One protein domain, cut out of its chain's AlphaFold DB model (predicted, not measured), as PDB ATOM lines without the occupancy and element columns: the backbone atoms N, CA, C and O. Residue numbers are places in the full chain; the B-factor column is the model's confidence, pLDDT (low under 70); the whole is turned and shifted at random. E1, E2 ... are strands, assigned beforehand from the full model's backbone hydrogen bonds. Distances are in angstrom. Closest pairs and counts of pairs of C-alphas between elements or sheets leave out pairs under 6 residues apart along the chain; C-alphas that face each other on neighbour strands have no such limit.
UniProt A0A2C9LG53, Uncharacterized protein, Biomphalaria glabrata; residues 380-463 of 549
ATOM      1  N   ALA A 380      19.160   2.465 -38.502       65.88
ATOM      2  CA  ALA A 380      20.331   2.552 -37.623       65.88
ATOM      3  C   ALA A 380      21.574   3.060 -38.383       65.88
ATOM      4  O   ALA A 380      22.033   2.429 -39.338       65.88
ATOM      5  N   ARG A 381      22.153   4.180 -37.937       77.38
ATOM      6  CA  ARG A 381      23.490   4.633 -38.346       77.38
ATOM      7  C   ARG A 381      24.361   4.816 -37.116       77.38
ATOM      8  O   ARG A 381      23.973   5.543 -36.211       77.38
ATOM      9  N   LEU A 382      25.526   4.183 -37.118       77.38
ATOM     10  CA  LEU A 382      26.550   4.338 -36.093       77.38
ATOM     11  C   LEU A 382      27.904   4.470 -36.792       77.38
ATOM     12  O   LEU A 382      28.235   3.673 -37.670       77.38
ATOM     13  N   ALA A 383      28.655   5.492 -36.411       84.00
ATOM     14  CA  ALA A 383      30.064   5.637 -36.728       84.00
ATOM     15  C   ALA A 383      30.800   5.744 -35.393       84.00
ATOM     16  O   ALA A 383      30.378   6.531 -34.547       84.00
ATOM     17  N   LEU A 384      31.845   4.944 -35.196       83.56
ATOM     18  CA  LEU A 384      32.779   5.109 -34.085       83.56
ATOM     19  C   LEU A 384      34.191   5.166 -34.657       83.56
ATOM     20  O   LEU A 384      34.568   4.313 -35.465       83.56
ATOM     21  N   TRP A 385      34.933   6.169 -34.212       87.38
ATOM     22  CA  TRP A 385      36.384   6.192 -34.258       87.38
ATOM     23  C   TRP A 385      36.877   5.873 -32.846       87.38
ATOM     24  O   TRP A 385      36.307   6.391 -31.882       87.38
ATOM     25  N   LEU A 386      37.849   4.974 -32.727       83.31
ATOM     26  CA  LEU A 386      38.555   4.663 -31.486       83.31
ATOM     27  C   LEU A 386      40.037   4.500 -31.821       83.31
ATOM     28  O   LEU A 386      40.375   3.981 -32.881       83.31
ATOM     29  N   ASP A 387      40.873   4.945 -30.900       86.44
ATOM     30  CA  ASP A 387      42.314   5.142 -31.047       86.44
ATOM     31  C   ASP A 387      42.984   4.705 -29.728       86.44
ATOM     32  O   ASP A 387      42.297   4.675 -28.695       86.44
ATOM     33  N   ASP A 388      44.252   4.288 -29.745       85.81
ATOM     34  CA  ASP A 388      45.020   3.807 -28.570       85.81
ATOM     35  C   ASP A 388      44.314   2.703 -27.721       85.81
ATOM     36  O   ASP A 388      44.617   2.443 -26.546       85.81
ATOM     37  N   THR A 389      43.274   2.049 -28.260       82.81
ATOM     38  CA  THR A 389      42.277   1.382 -27.406       82.81
ATOM     39  C   THR A 389      42.645  -0.074 -27.116       82.81
ATOM     40  O   THR A 389      42.291  -1.001 -27.845       82.81
ATOM     41  N   GLY A 390      43.261  -0.330 -25.959       81.56
ATOM     42  CA  GLY A 390      43.735  -1.672 -25.581       81.56
ATOM     43  C   GLY A 390      42.708  -2.827 -25.658       81.56
ATOM     44  O   GLY A 390      43.111  -3.981 -25.845       81.56
ATOM     45  N   LYS A 391      41.391  -2.565 -25.523       83.88
ATOM     46  CA  LYS A 391      40.298  -3.538 -25.771       83.88
ATOM     47  C   LYS A 391      38.992  -2.860 -26.224       83.88
ATOM     48  O   LYS A 391      38.423  -2.071 -25.477       83.88
ATOM     49  N   VAL A 392      38.430  -3.290 -27.355       82.69
ATOM     50  CA  VAL A 392      37.110  -2.889 -27.882       82.69
ATOM     51  C   VAL A 392      36.179  -4.102 -27.958       82.69
ATOM     52  O   VAL A 392      36.525  -5.121 -28.555       82.69
ATOM     53  N   HIS A 393      34.974  -4.003 -27.385       83.50
ATOM     54  CA  HIS A 393      33.982  -5.087 -27.387       83.50
ATOM     55  C   HIS A 393      32.589  -4.580 -27.801       83.50
ATOM     56  O   HIS A 393      31.832  -4.057 -26.984       83.50
ATOM     57  N   ILE A 394      32.239  -4.746 -29.079       80.19
ATOM     58  CA  ILE A 394      31.018  -4.188 -29.684       80.19
ATOM     59  C   ILE A 394      30.006  -5.305 -29.930       80.19
ATOM     60  O   ILE A 394      30.245  -6.220 -30.718       80.19
ATOM     61  N   VAL A 395      28.843  -5.213 -29.283       79.44
ATOM     62  CA  VAL A 395      27.767  -6.209 -29.383       79.44
ATOM     63  C   VAL A 395      26.521  -5.573 -29.985       79.44
ATOM     64  O   VAL A 395      25.885  -4.729 -29.358       79.44
ATOM     65  N   LEU A 396      26.116  -6.034 -31.168       72.56
ATOM     66  CA  LEU A 396      24.810  -5.714 -31.745       72.56
ATOM     67  C   LEU A 396      23.939  -6.971 -31.723       72.56
ATOM     68  O   LEU A 396      24.131  -7.912 -32.498       72.56
ATOM     69  N   THR A 397      22.978  -6.985 -30.802       72.25
ATOM     70  CA  THR A 397      22.000  -8.069 -30.642       72.25
ATOM     71  C   THR A 397      20.606  -7.614 -31.069       72.25
ATOM     72  O   THR A 397      20.251  -6.453 -30.900       72.25
ATOM     73  N   ARG A 398      19.790  -8.557 -31.565       59.25
ATOM     74  CA  ARG A 398      18.312  -8.479 -31.561       59.25
ATOM     75  C   ARG A 398      17.703  -7.178 -32.119       59.25
ATOM     76  O   ARG A 398      17.011  -6.446 -31.416       59.25
ATOM     77  N   GLY A 399      17.843  -6.965 -33.427       67.44
ATOM     78  CA  GLY A 399      17.105  -5.922 -34.147       67.44
ATOM     79  C   GLY A 399      16.624  -6.350 -35.534       67.44
ATOM     80  O   GLY A 399      17.199  -7.238 -36.162       67.44
ATOM     81  N   VAL A 400      15.554  -5.707 -36.009       68.69
ATOM     82  CA  VAL A 400      15.098  -5.763 -37.408       68.69
ATOM     83  C   VAL A 400      15.477  -4.435 -38.043       68.69
ATOM     84  O   VAL A 400      14.775  -3.444 -37.867       68.69
ATOM     85  N   TYR A 401      16.611  -4.404 -38.733       73.38
ATOM     86  CA  TYR A 401      17.160  -3.182 -39.300       73.38
ATOM     87  C   TYR A 401      16.954  -3.133 -40.809       73.38
ATOM     88  O   TYR A 401      17.403  -4.013 -41.547       73.38
ATOM     89  N   HIS A 402      16.329  -2.060 -41.281       70.94
ATOM     90  CA  HIS A 402      16.484  -1.614 -42.663       70.94
ATOM     91  C   HIS A 402      17.659  -0.626 -42.748       70.94
ATOM     92  O   HIS A 402      17.988   0.053 -41.778       70.94
ATOM     93  N   ASN A 403      18.340  -0.607 -43.898       79.00
ATOM     94  CA  ASN A 403      19.412   0.325 -44.269       79.00
ATOM     95  C   ASN A 403      20.476   0.601 -43.180       79.00
ATOM     96  O   ASN A 403      21.034   1.703 -43.138       79.00
ATOM     97  N   ALA A 404      20.778  -0.388 -42.327       75.44
ATOM     98  CA  ALA A 404      21.773  -0.245 -41.268       75.44
ATOM     99  C   ALA A 404      23.126   0.172 -41.853       75.44
ATOM    100  O   ALA A 404      23.594  -0.436 -42.819       75.44
ATOM    101  N   ARG A 405      23.782   1.172 -41.268       81.94
ATOM    102  CA  ARG A 405      25.185   1.478 -41.566       81.94
ATOM    103  C   ARG A 405      25.975   1.543 -40.274       81.94
ATOM    104  O   ARG A 405      25.727   2.426 -39.460       81.94
ATOM    105  N   LEU A 406      26.913   0.620 -40.121       81.44
ATOM    106  CA  LEU A 406      27.922   0.659 -39.074       81.44
ATOM    107  C   LEU A 406      29.270   0.925 -39.746       81.44
ATOM    108  O   LEU A 406      29.673   0.161 -40.621       81.44
ATOM    109  N   ALA A 407      29.926   2.010 -39.357       85.25
ATOM    110  CA  ALA A 407      31.321   2.281 -39.672       85.25
ATOM    111  C   ALA A 407      32.121   2.221 -38.368       85.25
ATOM    112  O   ALA A 407      31.749   2.876 -37.395       85.25
ATOM    113  N   LEU A 408      33.182   1.423 -38.343       84.94
ATOM    114  CA  LEU A 408      34.151   1.385 -37.254       84.94
ATOM    115  C   LEU A 408      35.528   1.635 -37.854       84.94
ATOM    116  O   LEU A 408      35.892   0.974 -38.829       84.94
ATOM    117  N   TRP A 409      36.243   2.592 -37.282       87.19
ATOM    118  CA  TRP A 409      37.623   2.937 -37.604       87.19
ATOM    119  C   TRP A 409      38.379   2.779 -36.287       87.19
ATOM    120  O   TRP A 409      38.085   3.507 -35.338       87.19
ATOM    121  N   LEU A 410      39.192   1.731 -36.178       83.38
ATOM    122  CA  LEU A 410      39.866   1.337 -34.940       83.38
ATOM    123  C   LEU A 410      41.370   1.361 -35.199       83.38
ATOM    124  O   LEU A 410      41.837   0.604 -36.049       83.38
ATOM    125  N   ASP A 411      42.066   2.232 -34.481       85.69
ATOM    126  CA  ASP A 411      43.505   2.475 -34.588       85.69
ATOM    127  C   ASP A 411      44.220   2.029 -33.303       85.69
ATOM    128  O   ASP A 411      43.581   1.957 -32.243       85.69
ATOM    129  N   ASP A 412      45.480   1.606 -33.422       84.44
ATOM    130  CA  ASP A 412      46.352   1.021 -32.375       84.44
ATOM    131  C   ASP A 412      45.644   0.040 -31.390       84.44
ATOM    132  O   ASP A 412      45.942  -0.121 -30.199       84.44
ATOM    133  N   THR A 413      44.589  -0.630 -31.873       80.81
ATOM    134  CA  THR A 413      43.574  -1.230 -30.995       80.81
ATOM    135  C   THR A 413      43.958  -2.659 -30.599       80.81
ATOM    136  O   THR A 413      43.682  -3.641 -31.300       80.81
ATOM    137  N   GLY A 414      44.554  -2.812 -29.413       80.00
ATOM    138  CA  GLY A 414      45.167  -4.067 -28.957       80.00
ATOM    139  C   GLY A 414      44.297  -5.338 -29.039       80.00
ATOM    140  O   GLY A 414      44.828  -6.422 -29.312       80.00
ATOM    141  N   LYS A 415      42.970  -5.259 -28.821       78.88
ATOM    142  CA  LYS A 415      42.018  -6.382 -29.018       78.88
ATOM    143  C   LYS A 415      40.628  -5.897 -29.446       78.88
ATOM    144  O   LYS A 415      39.978  -5.186 -28.690       78.88
ATOM    145  N   VAL A 416      40.110  -6.387 -30.573       79.25
ATOM    146  CA  VAL A 416      38.760  -6.096 -31.093       79.25
ATOM    147  C   VAL A 416      37.887  -7.343 -31.066       79.25
ATOM    148  O   VAL A 416      38.233  -8.366 -31.656       79.25
ATOM    149  N   HIS A 417      36.714  -7.243 -30.444       80.50
ATOM    150  CA  HIS A 417      35.702  -8.295 -30.422       80.50
ATOM    151  C   HIS A 417      34.346  -7.735 -30.882       80.50
ATOM    152  O   HIS A 417      33.672  -7.025 -30.134       80.50
ATOM    153  N   ILE A 418      33.948  -8.024 -32.124       79.75
ATOM    154  CA  ILE A 418      32.697  -7.529 -32.728       79.75
ATOM    155  C   ILE A 418      31.720  -8.694 -32.874       79.75
ATOM    156  O   ILE A 418      32.011  -9.678 -33.549       79.75
ATOM    157  N   VAL A 419      30.545  -8.582 -32.261       78.38
ATOM    158  CA  VAL A 419      29.575  -9.675 -32.124       78.38
ATOM    159  C   VAL A 419      28.218  -9.230 -32.667       78.38
ATOM    160  O   VAL A 419      27.466  -8.516 -32.000       78.38
ATOM    161  N   LEU A 420      27.897  -9.655 -33.893       73.69
ATOM    162  CA  LEU A 420      26.606  -9.394 -34.541       73.69
ATOM    163  C   LEU A 420      25.713 -10.631 -34.408       73.69
ATOM    164  O   LEU A 420      26.037 -11.701 -34.932       73.69
ATOM    165  N   THR A 421      24.583 -10.514 -33.704       71.88
ATOM    166  CA  THR A 421      23.753 -11.681 -33.353       71.88
ATOM    167  C   THR A 421      22.259 -11.459 -33.563       71.88
ATOM    168  O   THR A 421      21.713 -10.400 -33.236       71.88
ATOM    169  N   ARG A 422      21.574 -12.507 -34.045       55.34
ATOM    170  CA  ARG A 422      20.105 -12.655 -33.970       55.34
ATOM    171  C   ARG A 422      19.323 -11.420 -34.442       55.34
ATOM    172  O   ARG A 422      18.406 -10.968 -33.763       55.34
ATOM    173  N   GLY A 423      19.688 -10.881 -35.604       66.50
ATOM    174  CA  GLY A 423      18.982  -9.769 -36.245       66.50
ATOM    175  C   GLY A 423      18.533 -10.085 -37.671       66.50
ATOM    176  O   GLY A 423      19.089 -10.967 -38.331       66.50
ATOM    177  N   VAL A 424      17.533  -9.347 -38.149       67.00
ATOM    178  CA  VAL A 424      17.133  -9.312 -39.562       67.00
ATOM    179  C   VAL A 424      17.684  -8.021 -40.149       67.00
ATOM    180  O   VAL A 424      17.380  -6.940 -39.654       67.00
ATOM    181  N   TYR A 425      18.509  -8.128 -41.184       73.25
ATOM    182  CA  TYR A 425      19.284  -7.017 -41.725       73.25
ATOM    183  C   TYR A 425      19.004  -6.871 -43.222       73.25
ATOM    184  O   TYR A 425      19.424  -7.707 -44.022       73.25
ATOM    185  N   HIS A 426      18.307  -5.802 -43.600       74.81
ATOM    186  CA  HIS A 426      18.012  -5.423 -44.984       74.81
ATOM    187  C   HIS A 426      18.917  -4.256 -45.402       74.81
ATOM    188  O   HIS A 426      18.925  -3.222 -44.735       74.81
ATOM    189  N   ASN A 427      19.673  -4.399 -46.498       78.94
ATOM    190  CA  ASN A 427      20.636  -3.398 -46.998       78.94
ATOM    191  C   ASN A 427      21.688  -2.949 -45.955       78.94
ATOM    192  O   ASN A 427      22.152  -1.805 -45.988       78.94
ATOM    193  N   ALA A 428      22.070  -3.823 -45.019       76.94
ATOM    194  CA  ALA A 428      23.095  -3.490 -44.035       76.94
ATOM    195  C   ALA A 428      24.461  -3.258 -44.703       76.94
ATOM    196  O   ALA A 428      24.888  -4.036 -45.555       76.94
ATOM    197  N   ARG A 429      25.173  -2.209 -44.301       82.19
ATOM    198  CA  ARG A 429      26.576  -1.986 -44.660       82.19
ATOM    199  C   ARG A 429      27.396  -1.913 -43.384       82.19
ATOM    200  O   ARG A 429      27.218  -0.979 -42.604       82.19
ATOM    201  N   LEU A 430      28.266  -2.894 -43.191       80.75
ATOM    202  CA  LEU A 430      29.322  -2.843 -42.194       80.75
ATOM    203  C   LEU A 430      30.607  -2.424 -42.909       80.75
ATOM    204  O   LEU A 430      30.983  -3.052 -43.896       80.75
ATOM    205  N   ALA A 431      31.242  -1.358 -42.442       84.06
ATOM    206  CA  ALA A 431      32.582  -0.960 -42.840       84.06
ATOM    207  C   ALA A 431      33.473  -1.030 -41.601       84.06
ATOM    208  O   ALA A 431      33.162  -0.406 -40.586       84.06
ATOM    209  N   LEU A 432      34.530  -1.826 -41.685       83.50
ATOM    210  CA  LEU A 432      35.561  -1.962 -40.666       83.50
ATOM    211  C   LEU A 432      36.873  -1.506 -41.292       83.50
ATOM    212  O   LEU A 432      37.287  -2.072 -42.304       83.50
ATOM    213  N   TRP A 433      37.481  -0.489 -40.704       86.56
ATOM    214  CA  TRP A 433      38.840  -0.043 -40.974       86.56
ATOM    215  C   TRP A 433      39.612  -0.311 -39.685       86.56
ATOM    216  O   TRP A 433      39.175   0.127 -38.620       86.56
ATOM    217  N   LEU A 434      40.635  -1.154 -39.765       81.50
ATOM    218  CA  LEU A 434      41.375  -1.658 -38.614       81.50
ATOM    219  C   LEU A 434      42.856  -1.473 -38.928       81.50
ATOM    220  O   LEU A 434      43.352  -2.135 -39.848       81.50
ATOM    221  N   ASP A 435      43.499  -0.581 -38.188       83.88
ATOM    222  CA  ASP A 435      44.924  -0.272 -38.296       83.88
ATOM    223  C   ASP A 435      45.639  -0.638 -36.989       83.88
ATOM    224  O   ASP A 435      44.992  -0.717 -35.936       83.88
ATOM    225  N   ASP A 436      46.892  -1.081 -37.115       82.75
ATOM    226  CA  ASP A 436      47.742  -1.758 -36.106       82.75
ATOM    227  C   ASP A 436      47.028  -2.702 -35.089       82.75
ATOM    228  O   ASP A 436      47.465  -3.011 -33.976       82.75
ATOM    229  N   THR A 437      45.872  -3.244 -35.487       76.44
ATOM    230  CA  THR A 437      44.887  -3.801 -34.552       76.44
ATOM    231  C   THR A 437      45.284  -5.204 -34.065       76.44
ATOM    232  O   THR A 437      45.015  -6.229 -34.710       76.44
ATOM    233  N   GLY A 438      45.875  -5.273 -32.870       77.81
ATOM    234  CA  GLY A 438      46.630  -6.430 -32.371       77.81
ATOM    235  C   GLY A 438      45.927  -7.800 -32.339       77.81
ATOM    236  O   GLY A 438      46.590  -8.817 -32.574       77.81
ATOM    237  N   LYS A 439      44.615  -7.885 -32.052       76.88
ATOM    238  CA  LYS A 439      43.815  -9.137 -32.133       76.88
ATOM    239  C   LYS A 439      42.360  -8.878 -32.512       76.88
ATOM    240  O   LYS A 439      41.560  -8.509 -31.658       76.88
ATOM    241  N   VAL A 440      41.991  -9.184 -33.754       74.81
ATOM    242  CA  VAL A 440      40.623  -9.024 -34.276       74.81
ATOM    243  C   VAL A 440      39.835 -10.337 -34.230       74.81
ATOM    244  O   VAL A 440      40.284 -11.365 -34.740       74.81
ATOM    245  N   HIS A 441      38.620 -10.294 -33.681       77.12
ATOM    246  CA  HIS A 441      37.662 -11.397 -33.685       77.12
ATOM    247  C   HIS A 441      36.255 -10.875 -34.018       77.12
ATOM    248  O   HIS A 441      35.668 -10.097 -33.265       77.12
ATOM    249  N   ILE A 442      35.716 -11.285 -35.167       77.81
ATOM    250  CA  ILE A 442      34.409 -10.845 -35.672       77.81
ATOM    251  C   ILE A 442      33.495 -12.064 -35.743       77.81
ATOM    252  O   ILE A 442      33.749 -12.988 -36.515       77.81
ATOM    253  N   VAL A 443      32.427 -12.067 -34.948       77.06
ATOM    254  CA  VAL A 443      31.480 -13.181 -34.842       77.06
ATOM    255  C   VAL A 443      30.133 -12.770 -35.435       77.06
ATOM    256  O   VAL A 443      29.383 -11.989 -34.846       77.06
ATOM    257  N   LEU A 444      29.812 -13.325 -36.603       71.69
ATOM    258  CA  LEU A 444      28.510 -13.185 -37.254       71.69
ATOM    259  C   LEU A 444      27.657 -14.418 -36.921       71.69
ATOM    260  O   LEU A 444      27.938 -15.508 -37.409       71.69
ATOM    261  N   THR A 445      26.608 -14.278 -36.104       68.62
ATOM    262  CA  THR A 445      25.755 -15.421 -35.707       68.62
ATOM    263  C   THR A 445      24.303 -15.269 -36.153       68.62
ATOM    264  O   THR A 445      23.714 -14.191 -36.024       68.62
ATOM    265  N   ARG A 446      23.724 -16.385 -36.634       56.16
ATOM    266  CA  ARG A 446      22.281 -16.646 -36.861       56.16
ATOM    267  C   ARG A 446      21.437 -15.375 -37.066       56.16
ATOM    268  O   ARG A 446      20.624 -15.017 -36.216       56.16
ATOM    269  N   GLY A 447      21.654 -14.699 -38.193       64.44
ATOM    270  CA  GLY A 447      20.923 -13.499 -38.604       64.44
ATOM    271  C   GLY A 447      20.490 -13.583 -40.067       64.44
ATOM    272  O   GLY A 447      21.182 -14.176 -40.897       64.44
ATOM    273  N   VAL A 448      19.340 -12.994 -40.395       65.81
ATOM    274  CA  VAL A 448      18.794 -12.998 -41.761       65.81
ATOM    275  C   VAL A 448      19.317 -11.771 -42.502       65.81
ATOM    276  O   VAL A 448      18.734 -10.689 -42.452       65.81
ATOM    277  N   TYR A 449      20.459 -11.943 -43.164       70.31
ATOM    278  CA  TYR A 449      21.143 -10.893 -43.921       70.31
ATOM    279  C   TYR A 449      20.712 -10.885 -45.398       70.31
ATOM    280  O   TYR A 449      21.022 -11.829 -46.134       70.31
ATOM    281  N   HIS A 450      20.055  -9.802 -45.825       70.00
ATOM    282  CA  HIS A 450      19.592  -9.521 -47.190       70.00
ATOM    283  C   HIS A 450      20.268  -8.236 -47.702       70.00
ATOM    284  O   HIS A 450      20.189  -7.195 -47.047       70.00
ATOM    285  N   ASN A 451      20.961  -8.291 -48.846       75.38
ATOM    286  CA  ASN A 451      21.819  -7.197 -49.341       75.38
ATOM    287  C   ASN A 451      22.817  -6.644 -48.299       75.38
ATOM    288  O   ASN A 451      23.189  -5.470 -48.343       75.38
ATOM    289  N   ALA A 452      23.263  -7.482 -47.360       72.44
ATOM    290  CA  ALA A 452      24.347  -7.109 -46.467       72.44
ATOM    291  C   ALA A 452      25.661  -7.010 -47.255       72.44
ATOM    292  O   ALA A 452      25.995  -7.917 -48.018       72.44
ATOM    293  N   ARG A 453      26.410  -5.924 -47.057       77.75
ATOM    294  CA  ARG A 453      27.801  -5.789 -47.504       77.75
ATOM    295  C   ARG A 453      28.699  -5.597 -46.292       77.75
ATOM    296  O   ARG A 453      28.407  -4.754 -45.444       77.75
ATOM    297  N   LEU A 454      29.795  -6.345 -46.263       78.62
ATOM    298  CA  LEU A 454      30.928  -6.095 -45.388       78.62
ATOM    299  C   LEU A 454      32.061  -5.514 -46.232       78.62
ATOM    300  O   LEU A 454      32.453  -6.120 -47.227       78.62
ATOM    301  N   ALA A 455      32.566  -4.353 -45.836       80.06
ATOM    302  CA  ALA A 455      33.887  -3.880 -46.211       80.06
ATOM    303  C   ALA A 455      34.808  -4.100 -45.007       80.06
ATOM    304  O   ALA A 455      34.494  -3.663 -43.900       80.06
ATOM    305  N   LEU A 456      35.910  -4.803 -45.238       79.62
ATOM    306  CA  LEU A 456      36.999  -5.003 -44.291       79.62
ATOM    307  C   LEU A 456      38.244  -4.392 -44.922       79.62
ATOM    308  O   LEU A 456      38.644  -4.809 -46.010       79.62
ATOM    309  N   TRP A 457      38.820  -3.413 -44.243       82.06
ATOM    310  CA  TRP A 457      40.138  -2.868 -44.517       82.06
ATOM    311  C   TRP A 457      41.036  -3.200 -43.324       82.06
ATOM    312  O   TRP A 457      40.560  -3.253 -42.189       82.06
ATOM    313  N   LEU A 458      42.284  -3.543 -43.618       75.81
ATOM    314  CA  LEU A 458      43.217  -4.193 -42.702       75.81
ATOM    315  C   LEU A 458      44.631  -3.758 -43.091       75.81
ATOM    316  O   LEU A 458      45.273  -4.513 -43.829       75.81
ATOM    317  N   ASP A 459      45.106  -2.596 -42.649       73.06
ATOM    318  CA  ASP A 459      46.549  -2.310 -42.697       73.06
ATOM    319  C   ASP A 459      47.256  -2.881 -41.463       73.06
ATOM    320  O   ASP A 459      46.590  -3.353 -40.539       73.06
ATOM    321  N   ASP A 460      48.564  -3.112 -41.637       68.75
ATOM    322  CA  ASP A 460      49.615  -3.732 -40.799       68.75
ATOM    323  C   ASP A 460      49.290  -4.782 -39.707       68.75
ATOM    324  O   ASP A 460      50.149  -5.245 -38.957       68.75
ATOM    325  N   THR A 461      48.103  -5.386 -39.767       60.53
ATOM    326  CA  THR A 461      47.630  -6.554 -38.999       60.53
ATOM    327  C   THR A 461      48.327  -7.866 -39.420       60.53
ATOM    328  O   THR A 461      47.686  -8.880 -39.744       60.53
ATOM    329  N   GLY A 462      49.664  -7.878 -39.378       51.09
ATOM    330  CA  GLY A 462      50.603  -8.801 -40.035       51.09
ATOM    331  C   GLY A 462      50.516 -10.295 -39.692       51.09
ATOM    332  O   GLY A 462      51.302 -11.091 -40.201       51.09
ATOM    333  N   LYS A 463      49.555 -10.719 -38.861       56.56
ATOM    334  CA  LYS A 463      49.247 -12.139 -38.591       56.56
ATOM    335  C   LYS A 463      47.773 -12.528 -38.793       56.56
ATOM    336  O   LYS A 463      47.467 -13.720 -38.766       56.56
TER     337      LYS A 463
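Overview. This is residues 380 to 463 of the 549 residues of an uncharacterized protein of Biomphalaria glabrata (UniProt A0A2C9LG53). The chain is wound as a flattened solenoid of three stacked turns, E1 to E3, E4 to E6 and E7 to E9, and E10 opens a further turn on top of E7. The sheets E1 E4 E7 E10 and E2 E5 E8 are the two long walls, face to face with their strands running opposite ways; the short sheet E3 E6 E9 closes one end between them, and the links from E1 to E2, E4 to E5 and E7 to E8 close the other. The printed part has 84 residues, with no named helix and ten named strands, E1 to E10 in chain order; the class is all strand, and each sheet is parallel in the order just given. The whole is compact, with a radius of gyration of the C-alphas of 12.7 A, and elongated, with spans of 33 by 20 by 16 A.

Arrangement. The largest sheet holds E1, residues 381 to 386, E4, residues 405 to 410, E7, residues 429 to 434, and E10, residues 453 to 458; E1 and E10 are its edge strands. E1 and E4 are parallel at 1 degree, with N 382 and O 405 at 2.9 A. E4 and E7 are parallel at 3 degrees, with N 408 and O 431 at 2.9 A. E7 and E10 are parallel at 5 degrees, with N 455 and O 430 at 2.8 A. The second sheet holds E2, residues 392 to 397, E5, residues 416 to 421, and E8, residues 440 to 445. N 417 and O 392 of E2 and E5 are 2.8 A apart, and N 441 and O 416 of E5 and E8 are 2.8 A apart. E1 and E2 are only just apart, at 8.5 A. The third sheet holds E3, residues 400 to 402, E6, residues 424 to 426, and E9, residues 448 to 450. N 401 and O 424 are 2.8 A apart, as are N 450 and O 425. E2 runs on into E3 at 100 degrees, and E3 into E4 at 93 degrees.

Along the chain. E1 begins at C-alpha 381, (23.490, 4.633, -38.346), and is 16.6 A long. E2, E5, E8 and E10 are each 16.2 A long, E4 16.1 A and E7 16.0 A. E3 begins at C-alpha 400, (15.098, -5.763, -37.408). E10 ends at C-alpha 458, (43.217, -4.193, -42.702).

Size, cuts and confidence. The C-alphas of Val 400 and Gly 462 are the two farthest apart, at 35.7 A. The printed part has no cut, and the links from E1 through to E10 are tight. Mean pLDDT of the printed part is 76.4; residues 380, 398 to 400, 422 to 424, 445 to 448 and 460 to 463 are under 70.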